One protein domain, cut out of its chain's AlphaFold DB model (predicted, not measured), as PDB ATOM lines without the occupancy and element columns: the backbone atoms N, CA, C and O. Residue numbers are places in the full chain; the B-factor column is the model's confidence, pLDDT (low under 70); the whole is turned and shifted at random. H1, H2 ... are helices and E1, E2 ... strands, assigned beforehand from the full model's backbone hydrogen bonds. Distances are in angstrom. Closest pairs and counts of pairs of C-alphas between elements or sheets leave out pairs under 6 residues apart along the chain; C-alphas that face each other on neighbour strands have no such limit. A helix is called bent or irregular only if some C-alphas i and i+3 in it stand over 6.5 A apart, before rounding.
ATOM      1  N   HIS A 257     184.902 101.268 132.525       49.44
ATOM      2  CA  HIS A 257     185.384 101.155 131.137       49.44
ATOM      3  C   HIS A 257     186.207 102.373 130.686       49.44
ATOM      4  O   HIS A 257     186.979 102.261 129.740       49.44
ATOM      5  N   PHE A 258     186.083 103.512 131.377       53.12
ATOM      6  CA  PHE A 258     186.880 104.726 131.157       53.12
ATOM      7  C   PHE A 258     188.230 104.699 131.893       53.12
ATOM      8  O   PHE A 258     189.012 105.640 131.783       53.12
ATOM      9  N   ILE A 259     188.526 103.630 132.642       62.25
ATOM     10  CA  ILE A 259     189.805 103.468 133.354       62.25
ATOM     11  C   ILE A 259     190.897 102.938 132.410       62.25
ATOM     12  O   ILE A 259     192.077 103.233 132.597       62.25
ATOM     13  N   LYS A 260     190.519 102.166 131.382       68.75
ATOM     14  CA  LYS A 260     191.447 101.592 130.401       68.75
ATOM     15  C   LYS A 260     191.407 102.388 129.099       68.75
ATOM     16  O   LYS A 260     190.348 102.643 128.540       68.75
ATOM     17  N   THR A 261     192.581 102.734 128.588       70.94
ATOM     18  CA  THR A 261     192.736 103.343 127.260       70.94
ATOM     19  C   THR A 261     192.260 102.383 126.158       70.94
ATOM     20  O   THR A 261     192.365 101.163 126.335       70.94
ATOM     21  N   PRO A 262     191.835 102.878 124.977       74.06
ATOM     22  CA  PRO A 262     191.482 102.021 123.838       74.06
ATOM     23  C   PRO A 262     192.563 100.982 123.499       74.06
ATOM     24  O   PRO A 262     192.254  99.833 123.191       74.06
ATOM     25  N   LYS A 263     193.843 101.345 123.661       76.44
ATOM     26  CA  LYS A 263     194.986 100.442 123.462       76.44
ATOM     27  C   LYS A 263     195.022  99.297 124.471       76.44
ATOM     28  O   LYS A 263     195.275  98.160 124.091       76.44
ATOM     29  N   GLN A 264     194.748  99.577 125.746       78.19
ATOM     30  CA  GLN A 264     194.658  98.550 126.794       78.19
ATOM     31  C   GLN A 264     193.448  97.630 126.608       78.19
ATOM     32  O   GLN A 264     193.470  96.495 127.075       78.19
ATOM     33  N   LEU A 265     192.406  98.112 125.931       73.25
ATOM     34  CA  LEU A 265     191.234  97.327 125.552       73.25
ATOM     35  C   LEU A 265     191.417  96.586 124.217       73.25
ATOM     36  O   LEU A 265     190.508  95.874 123.805       73.25
ATOM     37  N   ASN A 266     192.567  96.746 123.546       74.44
ATOM     38  CA  ASN A 266     192.820  96.232 122.197       74.44
ATOM     39  C   ASN A 266     191.719  96.639 121.191       74.44
ATOM     40  O   ASN A 266     191.360  95.893 120.285       74.44
ATOM     41  N   VAL A 267     191.170  97.846 121.366       75.19
ATOM     42  CA  VAL A 267     190.190  98.444 120.457       75.19
ATOM     43  C   VAL A 267     190.945  99.280 119.429       75.19
ATOM     44  O   VAL A 267     191.652 100.224 119.785       75.19
ATOM     45  N   GLY A 268     190.788  98.924 118.155       71.50
ATOM     46  CA  GLY A 268     191.447  99.573 117.019       71.50
ATOM     47  C   GLY A 268     192.753  98.899 116.583       71.50
ATOM     48  O   GLY A 268     193.288  98.012 117.249       71.50
ATOM     49  N   THR A 269     193.270  99.337 115.436       74.69
ATOM     50  CA  THR A 269     194.519  98.833 114.847       74.69
ATOM     51  C   THR A 269     195.697  99.696 115.287       74.69
ATOM     52  O   THR A 269     195.690 100.907 115.100       74.69
ATOM     53  N   TRP A 270     196.739  99.064 115.836       78.75
ATOM     54  CA  TRP A 270     197.907  99.760 116.404       78.75
ATOM     55  C   TRP A 270     199.222  99.497 115.659       78.75
ATOM     56  O   TRP A 270     200.262 100.032 116.038       78.75
ATOM     57  N   LYS A 271     199.207  98.632 114.641       78.69
ATOM     58  CA  LYS A 271     200.378  98.225 113.848       78.69
ATOM     59  C   LYS A 271     199.977  98.067 112.384       78.69
ATOM     60  O   LYS A 271     198.839  97.699 112.114       78.69
ATOM     61  N   GLY A 272     200.922  98.289 111.467       80.50
ATOM     62  CA  GLY A 272     200.672  98.160 110.026       80.50
ATOM     63  C   GLY A 272     199.649  99.174 109.512       80.50
ATOM     64  O   GLY A 272     198.786  98.818 108.720       80.50
ATOM     65  N   LEU A 273     199.708 100.405 110.027       83.25
ATOM     66  CA  LEU A 273     198.846 101.495 109.580       83.25
ATOM     67  C   LEU A 273     199.268 101.924 108.177       83.25
ATOM     68  O   LEU A 273     200.441 102.217 107.946       83.25
ATOM     69  N   HIS A 274     198.307 101.977 107.262       85.88
ATOM     70  CA  HIS A 274     198.509 102.599 105.961       85.88
ATOM     71  C   HIS A 274     198.405 104.113 106.124       85.88
ATOM     72  O   HIS A 274     197.464 104.594 106.750       85.88
ATOM     73  N   VAL A 275     199.365 104.852 105.575       87.31
ATOM     74  CA  VAL A 275     199.394 106.319 105.587       87.31
ATOM     75  C   VAL A 275     199.731 106.812 104.185       87.31
ATOM     76  O   VAL A 275     200.374 106.088 103.423       87.31
ATOM     77  N   VAL A 276     199.305 108.027 103.857       91.56
ATOM     78  CA  VAL A 276     199.628 108.690 102.585       91.56
ATOM     79  C   VAL A 276     200.218 110.074 102.842       91.56
ATOM     80  O   VAL A 276     200.079 110.631 103.932       91.56
ATOM     81  N   TYR A 277     200.873 110.634 101.835       94.62
ATOM     82  CA  TYR A 277     201.456 111.974 101.855       94.62
ATOM     83  C   TYR A 277     200.689 112.896 100.900       94.62
ATOM     84  O   TYR A 277     199.887 112.432 100.090       94.62
ATOM     85  N   ARG A 278     200.917 114.212 100.990       93.06
ATOM     86  CA  ARG A 278     200.237 115.195 100.122       93.06
ATOM     87  C   ARG A 278     200.526 114.981  98.633       93.06
ATOM     88  O   ARG A 278     199.633 115.171  97.823       93.06
ATOM     89  N   ASP A 279     201.745 114.570  98.315       93.56
ATOM     90  CA  ASP A 279     202.263 114.285  96.975       93.56
ATOM     91  C   ASP A 279     202.027 112.832  96.531       93.56
ATOM     92  O   ASP A 279     202.408 112.450  95.427       93.56
ATOM     93  N   THR A 280     201.405 111.998  97.374       93.56
ATOM     94  CA  THR A 280     201.030 110.638  96.970       93.56
ATOM     95  C   THR A 280     200.011 110.719  95.831       93.56
ATOM     96  O   THR A 280     199.014 111.433  95.980       93.56
ATOM     97  N   PRO A 281     200.206 109.988  94.719       92.19
ATOM     98  CA  PRO A 281     199.215 109.914  93.655       92.19
ATOM     99  C   PRO A 281     197.864 109.442  94.194       92.19
ATOM    100  O   PRO A 281     197.788 108.471  94.956       92.19
ATOM    101  N   LEU A 282     196.775 110.091  93.775       90.88
ATOM    102  CA  LEU A 282     195.427 109.720  94.203       90.88
ATOM    103  C   LEU A 282     195.145 108.243  93.910       90.88
ATOM    104  O   LEU A 282     194.546 107.555  94.733       90.88
ATOM    105  N   ILE A 283     195.625 107.735  92.773       88.88
ATOM    106  CA  ILE A 283     195.430 106.340  92.384       88.88
ATOM    107  C   ILE A 283     195.986 105.342  93.409       88.88
ATOM    108  O   ILE A 283     195.324 104.348  93.708       88.88
ATOM    109  N   ASP A 284     197.144 105.634  94.001       90.81
ATOM    110  CA  ASP A 284     197.773 104.760  94.993       90.81
ATOM    111  C   ASP A 284     196.968 104.769  96.295       90.81
ATOM    112  O   ASP A 284     196.740 103.731  96.915       90.81
ATOM    113  N   CYS A 285     196.451 105.935  96.685       91.88
ATOM    114  CA  CYS A 285     195.541 106.055  97.821       91.88
ATOM    115  C   CYS A 285     194.235 105.278  97.597       91.88
ATOM    116  O   CYS A 285     193.797 104.532  98.476       91.88
ATOM    117  N   LEU A 286     193.626 105.405  96.414       89.12
ATOM    118  CA  LEU A 286     192.425 104.660  96.038       89.12
ATOM    119  C   LEU A 286     192.664 103.142  96.059       89.12
ATOM    120  O   LEU A 286     191.811 102.392  96.546       89.12
ATOM    121  N   ASP A 287     193.830 102.690  95.593       89.38
ATOM    122  CA  ASP A 287     194.233 101.283  95.635       89.38
ATOM    123  C   ASP A 287     194.404 100.788  97.083       89.38
ATOM    124  O   ASP A 287     193.886  99.723  97.427       89.38
ATOM    125  N   ILE A 288     195.000 101.591  97.976       87.75
ATOM    126  CA  ILE A 288     195.070 101.292  99.420       87.75
ATOM    127  C   ILE A 288     193.663 101.156 100.026       87.75
ATOM    128  O   ILE A 288     193.392 100.180 100.730       87.75
ATOM    129  N   LEU A 289     192.749 102.098  99.756       83.88
ATOM    130  CA  LEU A 289     191.379 102.084 100.300       83.88
ATOM    131  C   LEU A 289     190.603 100.810  99.922       83.88
ATOM    132  O   LEU A 289     189.785 100.324 100.720       83.88
ATOM    133  N   LEU A 290     190.838 100.271  98.721       82.88
ATOM    134  CA  LEU A 290     190.233  99.018  98.271       82.88
ATOM    135  C   LEU A 290     190.968  97.788  98.801       82.88
ATOM    136  O   LEU A 290     190.338  96.946  99.442       82.88
ATOM    137  N   ASN A 291     192.277  97.683  98.567       82.50
ATOM    138  CA  ASN A 291     193.050  96.468  98.845       82.50
ATOM    139  C   ASN A 291     193.228  96.222 100.344       82.50
ATOM    140  O   ASN A 291     193.162  95.079 100.795       82.50
ATOM    141  N   ALA A 292     193.401  97.283 101.137       81.12
ATOM    142  CA  ALA A 292     193.435  97.163 102.591       81.12
ATOM    143  C   ALA A 292     192.023  97.075 103.204       81.12
ATOM    144  O   ALA A 292     191.887  96.780 104.392       81.12
ATOM    145  N   GLY A 293     190.967  97.339 102.425       76.88
ATOM    146  CA  GLY A 293     189.586  97.342 102.911       76.88
ATOM    147  C   GLY A 293     189.283  98.477 103.896       76.88
ATOM    148  O   GLY A 293     188.305  98.400 104.642       76.88
ATOM    149  N   VAL A 294     190.060  99.564 103.883       79.50
ATOM    150  CA  VAL A 294     189.985 100.660 104.870       79.50
ATOM    151  C   VAL A 294     189.129 101.834 104.380       79.50
ATOM    152  O   VAL A 294     189.166 102.205 103.210       79.50
ATOM    153  N   SER A 295     188.309 102.411 105.265       76.19
ATOM    154  CA  SER A 295     187.367 103.496 104.927       76.19
ATOM    155  C   SER A 295     188.039 104.850 104.713       76.19
ATOM    156  O   SER A 295     187.504 105.698 103.993       76.19
ATOM    157  N   SER A 296     189.204 105.044 105.318       84.31
ATOM    158  CA  SER A 296     190.043 106.217 105.145       84.31
ATOM    159  C   SER A 296     191.502 105.900 105.446       84.31
ATOM    160  O   SER A 296     191.819 104.892 106.085       84.31
ATOM    161  N   VAL A 297     192.379 106.782 104.982       86.56
ATOM    162  CA  VAL A 297     193.813 106.782 105.254       86.56
ATOM    163  C   VAL A 297     194.224 108.145 105.819       86.56
ATOM    164  O   VAL A 297     193.788 109.181 105.313       86.56
ATOM    165  N   PRO A 298     195.035 108.193 106.885       89.56
ATOM    166  CA  PRO A 298     195.602 109.442 107.370       89.56
ATOM    167  C   PRO A 298     196.608 110.003 106.359       89.56
ATOM    168  O   PRO A 298     197.456 109.276 105.834       89.56
ATOM    169  N   VAL A 299     196.524 111.310 106.135       87.56
ATOM    170  CA  VAL A 299     197.532 112.090 105.421       87.56
ATOM    171  C   VAL A 299     198.520 112.605 106.457       87.56
ATOM    172  O   VAL A 299     198.126 113.257 107.428       87.56
ATOM    173  N   VAL A 300     199.798 112.297 106.277       86.06
ATOM    174  CA  VAL A 300     200.860 112.632 107.232       86.06
ATOM    175  C   VAL A 300     201.922 113.520 106.595       86.06
ATOM    176  O   VAL A 300     202.115 113.514 105.379       86.06
ATOM    177  N   GLU A 301     202.617 114.303 107.415       87.62
ATOM    178  CA  GLU A 301     203.780 115.079 106.977       87.62
ATOM    179  C   GLU A 301     205.094 114.338 107.270       87.62
ATOM    180  O   GLU A 301     205.249 113.686 108.306       87.62
ATOM    181  N   LEU A 302     206.069 114.473 106.371       85.88
ATOM    182  CA  LEU A 302     207.452 114.086 106.642       85.88
ATOM    183  C   LEU A 302     208.200 115.256 107.301       85.88
ATOM    184  O   LEU A 302     207.943 116.409 106.951       85.88
ATOM    185  N   PRO A 303     209.146 114.997 108.225       84.00
ATOM    186  CA  PRO A 303     209.599 113.691 108.725       84.00
ATOM    187  C   PRO A 303     208.866 113.205 109.992       84.00
ATOM    188  O   PRO A 303     209.162 112.126 110.494       84.00
ATOM    189  N   THR A 304     207.952 114.000 110.552       83.88
ATOM    190  CA  THR A 304     207.375 113.767 111.890       83.88
ATOM    191  C   THR A 304     206.296 112.682 111.920       83.88
ATOM    192  O   THR A 304     205.927 112.234 113.004       83.88
ATOM    193  N   LEU A 305     205.769 112.283 110.754       81.81
ATOM    194  CA  LEU A 305     204.573 111.446 110.603       81.81
ATOM    195  C   LEU A 305     203.358 111.996 111.365       81.81
ATOM    196  O   LEU A 305     202.436 111.256 111.713       81.81
ATOM    197  N   ARG A 306     203.339 113.309 111.624       83.69
ATOM    198  CA  ARG A 306     202.183 113.969 112.221       83.69
ATOM    199  C   ARG A 306     201.030 113.924 111.226       83.69
ATOM    200  O   ARG A 306     201.205 114.250 110.053       83.69
ATOM    201  N   VAL A 307     199.852 113.538 111.710       83.50
ATOM    202  CA  VAL A 307     198.624 113.558 110.913       83.50
ATOM    203  C   VAL A 307     198.251 115.009 110.639       83.50
ATOM    204  O   VAL A 307     198.072 115.797 111.567       83.50
ATOM    205  N   ILE A 308     198.158 115.349 109.360       85.00
ATOM    206  CA  ILE A 308     197.838 116.687 108.848       85.00
ATOM    207  C   ILE A 308     196.458 116.734 108.188       85.00
ATOM    208  O   ILE A 308     195.864 117.804 108.133       85.00
ATOM    209  N   ASP A 309     195.956 115.597 107.705       85.75
ATOM    210  CA  ASP A 309     194.618 115.443 107.128       85.75
ATOM    211  C   ASP A 309     194.238 113.942 107.109       85.75
ATOM    212  O   ASP A 309     194.985 113.094 107.603       85.75
ATOM    213  N   VAL A 310     193.086 113.579 106.552       84.38
ATOM    214  CA  VAL A 310     192.619 112.196 106.365       84.38
ATOM    215  C   VAL A 310     191.925 112.099 105.021       84.38
ATOM    216  O   VAL A 310     190.902 112.735 104.881       84.38
ATOM    217  N   TYR A 311     192.375 111.279 104.073       86.31
ATOM    218  CA  TYR A 311     191.636 111.037 102.828       86.31
ATOM    219  C   TYR A 311     190.717 109.818 102.978       86.31
ATOM    220  O   TYR A 311     191.141 108.757 103.436       86.31
ATOM    221  N   SER A 312     189.445 109.939 102.618       83.06
ATOM    222  CA  SER A 312     188.427 108.907 102.835       83.06
ATOM    223  C   SER A 312     187.720 108.485 101.551       83.06
ATOM    224  O   SER A 312     187.714 109.199 100.550       83.06
ATOM    225  N   ARG A 313     187.014 107.346 101.595       79.00
ATOM    226  CA  ARG A 313     186.126 106.945 100.489       79.00
ATOM    227  C   ARG A 313     185.015 107.965 100.214       79.00
ATOM    228  O   ARG A 313     184.421 107.930  99.145       79.00
ATOM    229  N   PHE A 314     184.694 108.820 101.184       74.94
ATOM    230  CA  PHE A 314     183.766 109.929 100.986       74.94
ATOM    231  C   PHE A 314     184.383 110.978 100.052       74.94
ATOM    232  O   PHE A 314     183.721 111.429  99.123       74.94
ATOM    233  N   ASP A 315     185.659 111.311 100.253       79.19
ATOM    234  CA  ASP A 315     186.365 112.310  99.445       79.19
ATOM    235  C   ASP A 315     186.472 111.870  97.983       79.19
ATOM    236  O   ASP A 315     186.242 112.674  97.083       79.19
ATOM    237  N   ALA A 316     186.685 110.570  97.755       79.00
ATOM    238  CA  ALA A 316     186.738 109.980  96.421       79.00
ATOM    239  C   ALA A 316     185.473 110.223  95.576       79.00
ATOM    240  O   ALA A 316     185.576 110.242  94.359       79.00
ATOM    241  N   MET A 317     184.291 110.424  96.180       73.38
ATOM    242  CA  MET A 317     183.047 110.665  95.416       73.38
ATOM    243  C   MET A 317     182.989 112.053  94.790       73.38
ATOM    244  O   MET A 317     182.316 112.251  93.775       73.38
ATOM    245  N   ASN A 318     183.653 113.011  95.435       74.50
ATOM    246  CA  ASN A 318     183.645 114.411  95.028       74.50
ATOM    247  C   ASN A 318     184.708 114.695  93.968       74.50
ATOM    248  O   ASN A 318     184.674 115.741  93.328       74.50
ATOM    249  N   VAL A 319     185.635 113.759  93.761       74.00
ATOM    250  CA  VAL A 319     186.605 113.833  92.676       74.00
ATOM    251  C   VAL A 319     185.847 113.820  91.341       74.00
ATOM    252  O   VAL A 319     184.992 112.946  91.160       74.00
ATOM    253  N   PRO A 320     186.102 114.782  90.434       66.12
ATOM    254  CA  PRO A 320     185.427 114.862  89.143       66.12
ATOM    255  C   PRO A 320     185.576 113.583  88.304       66.12
ATOM    256  O   PRO A 320     186.524 112.817  88.478       66.12
ATOM    257  N   LEU A 321     184.648 113.339  87.378       63.25
ATOM    258  CA  LEU A 321     184.804 112.292  86.357       63.25
ATOM    259  C   LEU A 321     185.643 112.806  85.170       63.25
ATOM    260  O   LEU A 321     185.899 114.000  85.036       63.25
ATOM    261  N   GLN A 322     186.092 111.909  84.282       57.00
ATOM    262  CA  GLN A 322     186.934 112.279  83.127       57.00
ATOM    263  C   GLN A 322     186.296 113.342  82.216       57.00
ATOM    264  O   GLN A 322     186.998 114.215  81.708       57.00
ATOM    265  N   ASN A 323     184.973 113.311  82.046       54.34
ATOM    266  CA  ASN A 323     184.210 114.302  81.280       54.34
ATOM    267  C   ASN A 323     184.172 115.698  81.942       54.34
ATOM    268  O   ASN A 323     183.925 116.692  81.265       54.34
ATOM    269  N   GLU A 324     184.470 115.782  83.239       56.84
ATOM    270  CA  GLU A 324     184.590 117.014  84.030       56.84
ATOM    271  C   GLU A 324     186.053 117.509  84.104       56.84
ATOM    272  O   GLU A 324     186.365 118.422  84.867       56.84
ATOM    273  N   GLY A 325     186.965 116.920  83.314       56.75
ATOM    274  CA  GLY A 325     188.379 117.305  83.262       56.75
ATOM    275  C   GLY A 325     189.261 116.635  84.319       56.75
ATOM    276  O   GLY A 325     190.326 117.160  84.637       56.75
ATOM    277  N   PHE A 326     188.834 115.497  84.878       63.44
ATOM    278  CA  PHE A 326     189.632 114.754  85.855       63.44
ATOM    279  C   PHE A 326     190.936 114.226  85.251       63.44
ATOM    280  O   PHE A 326     190.918 113.367  84.365       63.44
ATOM    281  N   ASP A 327     192.057 114.706  85.788       68.12
ATOM    282  CA  ASP A 327     193.378 114.142  85.549       68.12
ATOM    283  C   ASP A 327     193.644 113.023  86.573       68.12
ATOM    284  O   ASP A 327     193.753 113.292  87.770       68.12
ATOM    285  N   PRO A 328     193.775 111.757  86.150       60.34
ATOM    286  CA  PRO A 328     194.086 110.669  87.067       60.34
ATOM    287  C   PRO A 328     195.467 110.767  87.734       60.34
ATOM    288  O   PRO A 328     195.745 110.000  88.656       60.34
ATOM    289  N   ALA A 329     196.336 111.664  87.256       69.25
ATOM    290  CA  ALA A 329     197.647 111.939  87.830       69.25
ATOM    291  C   ALA A 329     197.614 112.946  88.996       69.25
ATOM    292  O   ALA A 329     198.677 113.301  89.504       69.25
ATOM    293  N   VAL A 330     196.432 113.403  89.439       85.88
ATOM    294  CA  VAL A 330     196.332 114.275  90.620       85.88
ATOM    295  C   VAL A 330     196.885 113.595  91.871       85.88
ATOM    296  O   VAL A 330     196.729 112.389  92.084       85.88
ATOM    297  N   ASP A 331     197.507 114.395  92.727       91.44
ATOM    298  CA  ASP A 331     197.948 113.975  94.049       91.44
ATOM    299  C   ASP A 331     196.842 114.170  95.104       91.44
ATOM    300  O   ASP A 331     195.747 114.681  94.836       91.44
ATOM    301  N   ILE A 332     197.117 113.736  96.333       92.69
ATOM    302  CA  ILE A 332     196.201 113.913  97.463       92.69
ATOM    303  C   ILE A 332     195.941 115.389  97.771       92.69
ATOM    304  O   ILE A 332     194.820 115.735  98.145       92.69
ATOM    305  N   SER A 333     196.930 116.265  97.610       91.12
ATOM    306  CA  SER A 333     196.779 117.698  97.865       91.12
ATOM    307  C   SER A 333     195.714 118.331  96.969       91.12
ATOM    308  O   SER A 333     194.850 119.059  97.465       91.12
ATOM    309  N   GLU A 334     195.731 118.033  95.671       89.69
ATOM    310  CA  GLU A 334     194.706 118.483  94.726       89.69
ATOM    311  C   GLU A 334     193.367 117.786  94.980       89.69
ATOM    312  O   GLU A 334     192.330 118.448  95.040       89.69
ATOM    313  N   ALA A 335     193.373 116.472  95.225       88.06
ATOM    314  CA  ALA A 335     192.147 115.709  95.453       88.06
ATOM    315  C   ALA A 335     191.336 116.220  96.661       88.06
ATOM    316  O   ALA A 335     190.104 116.222  96.640       88.06
ATOM    317  N   LEU A 336     192.016 116.681  97.714       87.94
ATOM    318  CA  LEU A 336     191.384 117.240  98.913       87.94
ATOM    319  C   LEU A 336     190.657 118.569  98.654       87.94
ATOM    320  O   LEU A 336     189.739 118.905  99.405       87.94
ATOM    321  N   LYS A 337     191.008 119.312  97.596       86.19
ATOM    322  CA  LYS A 337     190.346 120.582  97.246       86.19
ATOM    323  C   LYS A 337     188.929 120.389  96.718       86.19
ATOM    324  O   LYS A 337     188.128 121.313  96.807       86.19
ATOM    325  N   TYR A 338     188.600 119.196  96.222       80.44
ATOM    326  CA  TYR A 338     187.245 118.860  95.775       80.44
ATOM    327  C   TYR A 338     186.269 118.613  96.932       80.44
ATOM    328  O   TYR A 338     185.097 118.318  96.703       80.44
ATOM    329  N   ARG A 339     186.719 118.715  98.189       76.44
ATOM    330  CA  ARG A 339     185.834 118.572  99.342       76.44
ATOM    331  C   ARG A 339     184.755 119.652  99.363       76.44
ATOM    332  O   ARG A 339     185.078 120.839  99.306       76.44
ATOM    333  N   PRO A 340     183.487 119.271  99.577       66.25
ATOM    334  CA  PRO A 340     182.431 120.241  99.792       66.25
ATOM    335  C   PRO A 340     182.693 121.073 101.050       66.25
ATOM    336  O   PRO A 340     183.126 120.545 102.081       66.25
ATOM    337  N   VAL A 341     182.359 122.362 101.003       60.44
ATOM    338  CA  VAL A 341     182.626 123.326 102.088       60.44
ATOM    339  C   VAL A 341     182.002 122.890 103.423       60.44
ATOM    340  O   VAL A 341     182.606 123.077 104.479       60.44
ATOM    341  N   TYR A 342     180.842 122.222 103.404       59.19
ATOM    342  CA  TYR A 342     180.174 121.732 104.619       59.19
ATOM    343  C   TYR A 342     180.940 120.607 105.340       59.19
ATOM    344  O   TYR A 342     180.730 120.371 106.531       59.19
ATOM    345  N   THR A 343     181.853 119.917 104.654       54.34
ATOM    346  CA  THR A 343     182.637 118.814 105.234       54.34
ATOM    347  C   THR A 343     183.852 119.301 106.012       54.34
ATOM    348  O   THR A 343     184.341 118.598 106.896       54.34
ATOM    349  N   VAL A 344     184.297 120.536 105.762       54.31
ATOM    350  CA  VAL A 344     185.471 121.137 106.410       54.31
ATOM    351  C   VAL A 344     185.296 121.184 107.932       54.31
ATOM    352  O   VAL A 344     186.226 120.859 108.666       54.31
ATOM    353  N   GLY A 345     184.087 121.477 108.428       52.16
ATOM    354  CA  GLY A 345     183.788 121.457 109.867       52.16
ATOM    355  C   GLY A 345     183.831 120.054 110.492       52.16
ATOM    356  O   GLY A 345     184.305 119.888 111.615       52.16
ATOM    357  N   TYR A 346     183.393 119.029 109.755       55.09
ATOM    358  CA  TYR A 346     183.441 117.630 110.196       55.09
ATOM    359  C   TYR A 346     184.882 117.119 110.305       55.09
ATOM    360  O   TYR A 346     185.252 116.514 111.314       55.09
ATOM    361  N   TYR A 347     185.712 117.406 109.301       56.09
ATOM    362  CA  TYR A 347     187.117 117.007 109.310       56.09
ATOM    363  C   TYR A 347     187.958 117.833 110.281       56.09
ATOM    364  O   TYR A 347     188.836 117.264 110.920       56.09
ATOM    365  N   SER A 348     187.650 119.118 110.478       49.97
ATOM    366  CA  SER A 348     188.286 119.946 111.512       49.97
ATOM    367  C   SER A 348     188.040 119.378 112.917       49.97
ATOM    368  O   SER A 348     188.983 119.203 113.687       49.97
ATOM    369  N   PHE A 349     186.804 118.955 113.216       51.00
ATOM    370  CA  PHE A 349     186.484 118.278 114.477       51.00
ATOM    371  C   PHE A 349     187.242 116.952 114.637       51.00
ATOM    372  O   PHE A 349     187.799 116.681 115.697       51.00
ATOM    373  N   ILE A 350     187.303 116.123 113.587       55.06
ATOM    374  CA  ILE A 350     188.079 114.871 113.613       55.06
ATOM    375  C   ILE A 350     189.568 115.156 113.823       55.06
ATOM    376  O   ILE A 350     190.215 114.473 114.612       55.06
ATOM    377  N   PHE A 351     190.107 116.164 113.146       52.00
ATOM    378  CA  PHE A 351     191.504 116.563 113.234       52.00
ATOM    379  C   PHE A 351     191.879 117.041 114.641       52.00
ATOM    380  O   PHE A 351     192.903 116.620 115.184       52.00
ATOM    381  N   GLU A 352     191.036 117.865 115.261       51.62
ATOM    382  CA  GLU A 352     191.209 118.306 116.647       51.62
ATOM    383  C   GLU A 352     191.137 117.118 117.618       51.62
ATOM    384  O   GLU A 352     191.929 117.023 118.556       51.62
ATOM    385  N   LEU A 353     190.261 116.147 117.349       51.38
ATOM    386  CA  LEU A 353     190.097 114.937 118.158       51.38
ATOM    387  C   LEU A 353     191.276 113.955 118.020       51.38
ATOM    388  O   LEU A 353     191.640 113.298 118.994       51.38
ATOM    389  N   ILE A 354     191.902 113.880 116.839       51.59
ATOM    390  CA  ILE A 354     193.128 113.098 116.596       51.59
ATOM    391  C   ILE A 354     194.336 113.742 117.293       51.59
ATOM    392  O   ILE A 354     195.170 113.025 117.844       51.59
ATOM    393  N   ASN A 355     194.433 115.076 117.285       46.53
ATOM    394  CA  ASN A 355     195.613 115.804 117.767       46.53
ATOM    395  C   ASN A 355     195.547 116.250 119.236       46.53
ATOM    396  O   ASN A 355     196.555 116.690 119.789       46.53
ATOM    397  N   THR A 356     194.400 116.132 119.904       44.88
ATOM    398  CA  THR A 356     194.291 116.411 121.342       44.88
ATOM    399  C   THR A 356     194.636 115.180 122.187       44.88
ATOM    400  O   THR A 356     194.270 114.047 121.878       44.88
ATOM    401  N   HIS A 357     195.246 115.401 123.362       38.00
ATOM    402  CA  HIS A 357     195.407 114.378 124.414       38.00
ATOM    403  C   HIS A 357     194.064 113.753 124.879       38.00
ATOM    404  O   HIS A 357     194.053 112.772 125.627       38.00
ATOM    405  N   CYS A 358     192.925 114.281 124.411       35.09
ATOM    406  CA  CYS A 358     191.580 113.742 124.605       35.09
ATOM    407  C   CYS A 358     191.346 112.373 123.955       35.09
ATOM    408  O   CYS A 358     190.405 111.694 124.375       35.09
ATOM    409  N   PHE A 359     192.233 111.911 123.060       36.19
ATOM    410  CA  PHE A 359     192.256 110.527 122.562       36.19
ATOM    411  C   PHE A 359     192.210 109.486 123.702       36.19
ATOM    412  O   PHE A 359     191.727 108.369 123.527       36.19
ATOM    413  N   GLN A 360     192.692 109.850 124.898       34.62
ATOM    414  CA  GLN A 360     192.685 108.984 126.079       34.62
ATOM    415  C   GLN A 360     191.435 109.086 126.963       34.62
ATOM    416  O   GLN A 360     191.276 108.233 127.834       34.62
ATOM    417  N   ARG A 361     190.568 110.095 126.805       32.31
ATOM    418  CA  ARG A 361     189.494 110.357 127.786       32.31
ATOM    419  C   ARG A 361     188.084 110.416 127.225       32.31
ATOM    420  O   ARG A 361     187.163 110.077 127.959       32.31
ATOM    421  N   HIS A 362     187.883 110.805 125.970       32.94
ATOM    422  CA  HIS A 362     186.533 110.961 125.438       32.94
ATOM    423  C   HIS A 362     186.447 110.455 124.000       32.94
ATOM    424  O   HIS A 362     187.262 110.808 123.160       32.94
ATOM    425  N   VAL A 363     185.380 109.695 123.737       32.94
ATOM    426  CA  VAL A 363     184.894 109.222 122.430       32.94
ATOM    427  C   VAL A 363     185.322 107.799 122.042       32.94
ATOM    428  O   VAL A 363     186.168 107.552 121.190       32.94
ATOM    429  N   LEU A 364     184.559 106.845 122.585       31.33
ATOM    430  CA  LEU A 364     184.445 105.454 122.132       31.33
ATOM    431  C   LEU A 364     183.710 105.303 120.773       31.33
ATOM    432  O   LEU A 364     183.424 104.189 120.352       31.33
ATOM    433  N   ILE A 365     183.334 106.402 120.102       37.12
ATOM    434  CA  ILE A 365     182.253 106.383 119.096       37.12
ATOM    435  C   ILE A 365     182.723 106.680 117.659       37.12
ATOM    436  O   ILE A 365     182.074 106.232 116.718       37.12
ATOM    437  N   TYR A 366     183.856 107.359 117.442       32.53
ATOM    438  CA  TYR A 366     184.277 107.746 116.080       32.53
ATOM    439  C   TYR A 366     185.464 106.955 115.516       32.53
ATOM    440  O   TYR A 366     185.540 106.748 114.309       32.53
ATOM    441  N   ILE A 367     186.354 106.431 116.361       32.41
ATOM    442  CA  ILE A 367     187.576 105.742 115.898       32.41
ATOM    443  C   ILE A 367     187.324 104.265 115.545       32.41
ATOM    444  O   ILE A 367     188.069 103.667 114.771       32.41
ATOM    445  N   VAL A 368     186.184 103.708 115.966       33.28
ATOM    446  CA  VAL A 368     185.668 102.426 115.445       33.28
ATOM    447  C   VAL A 368     185.312 102.535 113.948       33.28
ATOM    448  O   VAL A 368     185.253 101.530 113.244       33.28
ATOM    449  N   TYR A 369     185.141 103.755 113.419       34.47
ATOM    450  CA  TYR A 369     184.763 103.992 112.025       34.47
ATOM    451  C   TYR A 369     185.926 103.874 111.022       34.47
ATOM    452  O   TYR A 369     185.681 103.732 109.822       34.47
ATOM    453  N   VAL A 370     187.182 103.905 111.489       35.56
ATOM    454  CA  VAL A 370     188.360 103.958 110.600       35.56
ATOM    455  C   VAL A 370     189.059 102.604 110.451       35.56
ATOM    456  O   VAL A 370     189.567 102.304 109.376       35.56
TER     457      VAL A 370
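This is residues 257 to 370 of the 376 residues of the protein "CBS domain-containing protein" of Angiostrongylus cantonensis (UniProt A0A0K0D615). A small two-stranded hairpin, E1 and E2, sits in the middle of an elongated model, with the short helices H1, H2 and H3 grouped toward one end and the longer helix H4 packed on E2, leading on to H5 toward the other end. Long stretches with no named element, residues 257 to 281 and 319 to 331, reach to the two far ends. The printed part has 114 residues, with five named helices and two named strands in the order H1, E1, E2, H2, H3, H4, H5; the sheet has the order E1 - E2 and is antiparallel. The class is mixed, helices and strands, with under half of the residues in named elements. The whole is compact by its radius of gyration of the C-alphas, 15.3 A, and its C-alphas span 53 by 30 by 26 A.

E1 is residues 296 to 300, 12.7 A long, and E2 is residues 307 to 312, 13.8 A long. H1, residues 282 to 291, begins at C-alpha 282 at (195.427, 109.720, 94.203) and is 14.2 A long. H2 is residues 315 to 318, and H3 is residues 332 to 338, 10.4 A long. H4, residues 343 to 355, is the longest helix at 18.3 A. H5, residues 357 to 360, ends at C-alpha 360 at (192.685, 108.984, 126.079); it is neither bent nor irregular, but only just: C-alphas 357 and 360 are 6.3 A apart.

E1 and E2 form a hairpin, antiparallel at 154 degrees, with N 297 and O 311 at 2.8 A and N 309 and O 299 at 3.2 A, within hydrogen-bond range. The closest C-alphas of E2 and H4 are those of Asp 309 and Phe 351, 6.9 A apart. Those of E1 and H1 are Leu 289 and Ser 296, at 6.5 A. Those of E2 and H3 are Tyr 311 and Leu 336, at 7.3 A. H1 and H3 only just touch, with 3 pairs of C-alphas within 8 A, the closest those of Leu 282 and Ile 332 at 5.4 A; their lines are about perpendicular at 87 degrees. H2 and H3 touch, the closest C-alphas being those of Asn 318 and Tyr 338, 5.8 A apart. H4 and H5 are close but not clearly touching, with the C-alphas of Leu 353 and Phe 359 at 6.6 A. H3 and H4 are apart, as are H1 and H4. Every O i to N i+4 pair is within hydrogen-bond range in H1 and H4; in H3 1 of 3 is, beside 3 of 4 O i to N i+3 pairs, and H2 and H5 are too short for an O i to N i+4 pair.

The two C-alphas farthest apart are those of Ile 259 and Asn 323, at 53.5 A. The printed part has no cut. The link from H2 to H3, 13 residues, is long. The mean pLDDT of the printed part is 70.2, and residues 257 to 260, 320 to 329 and 340 to 370 are under 70.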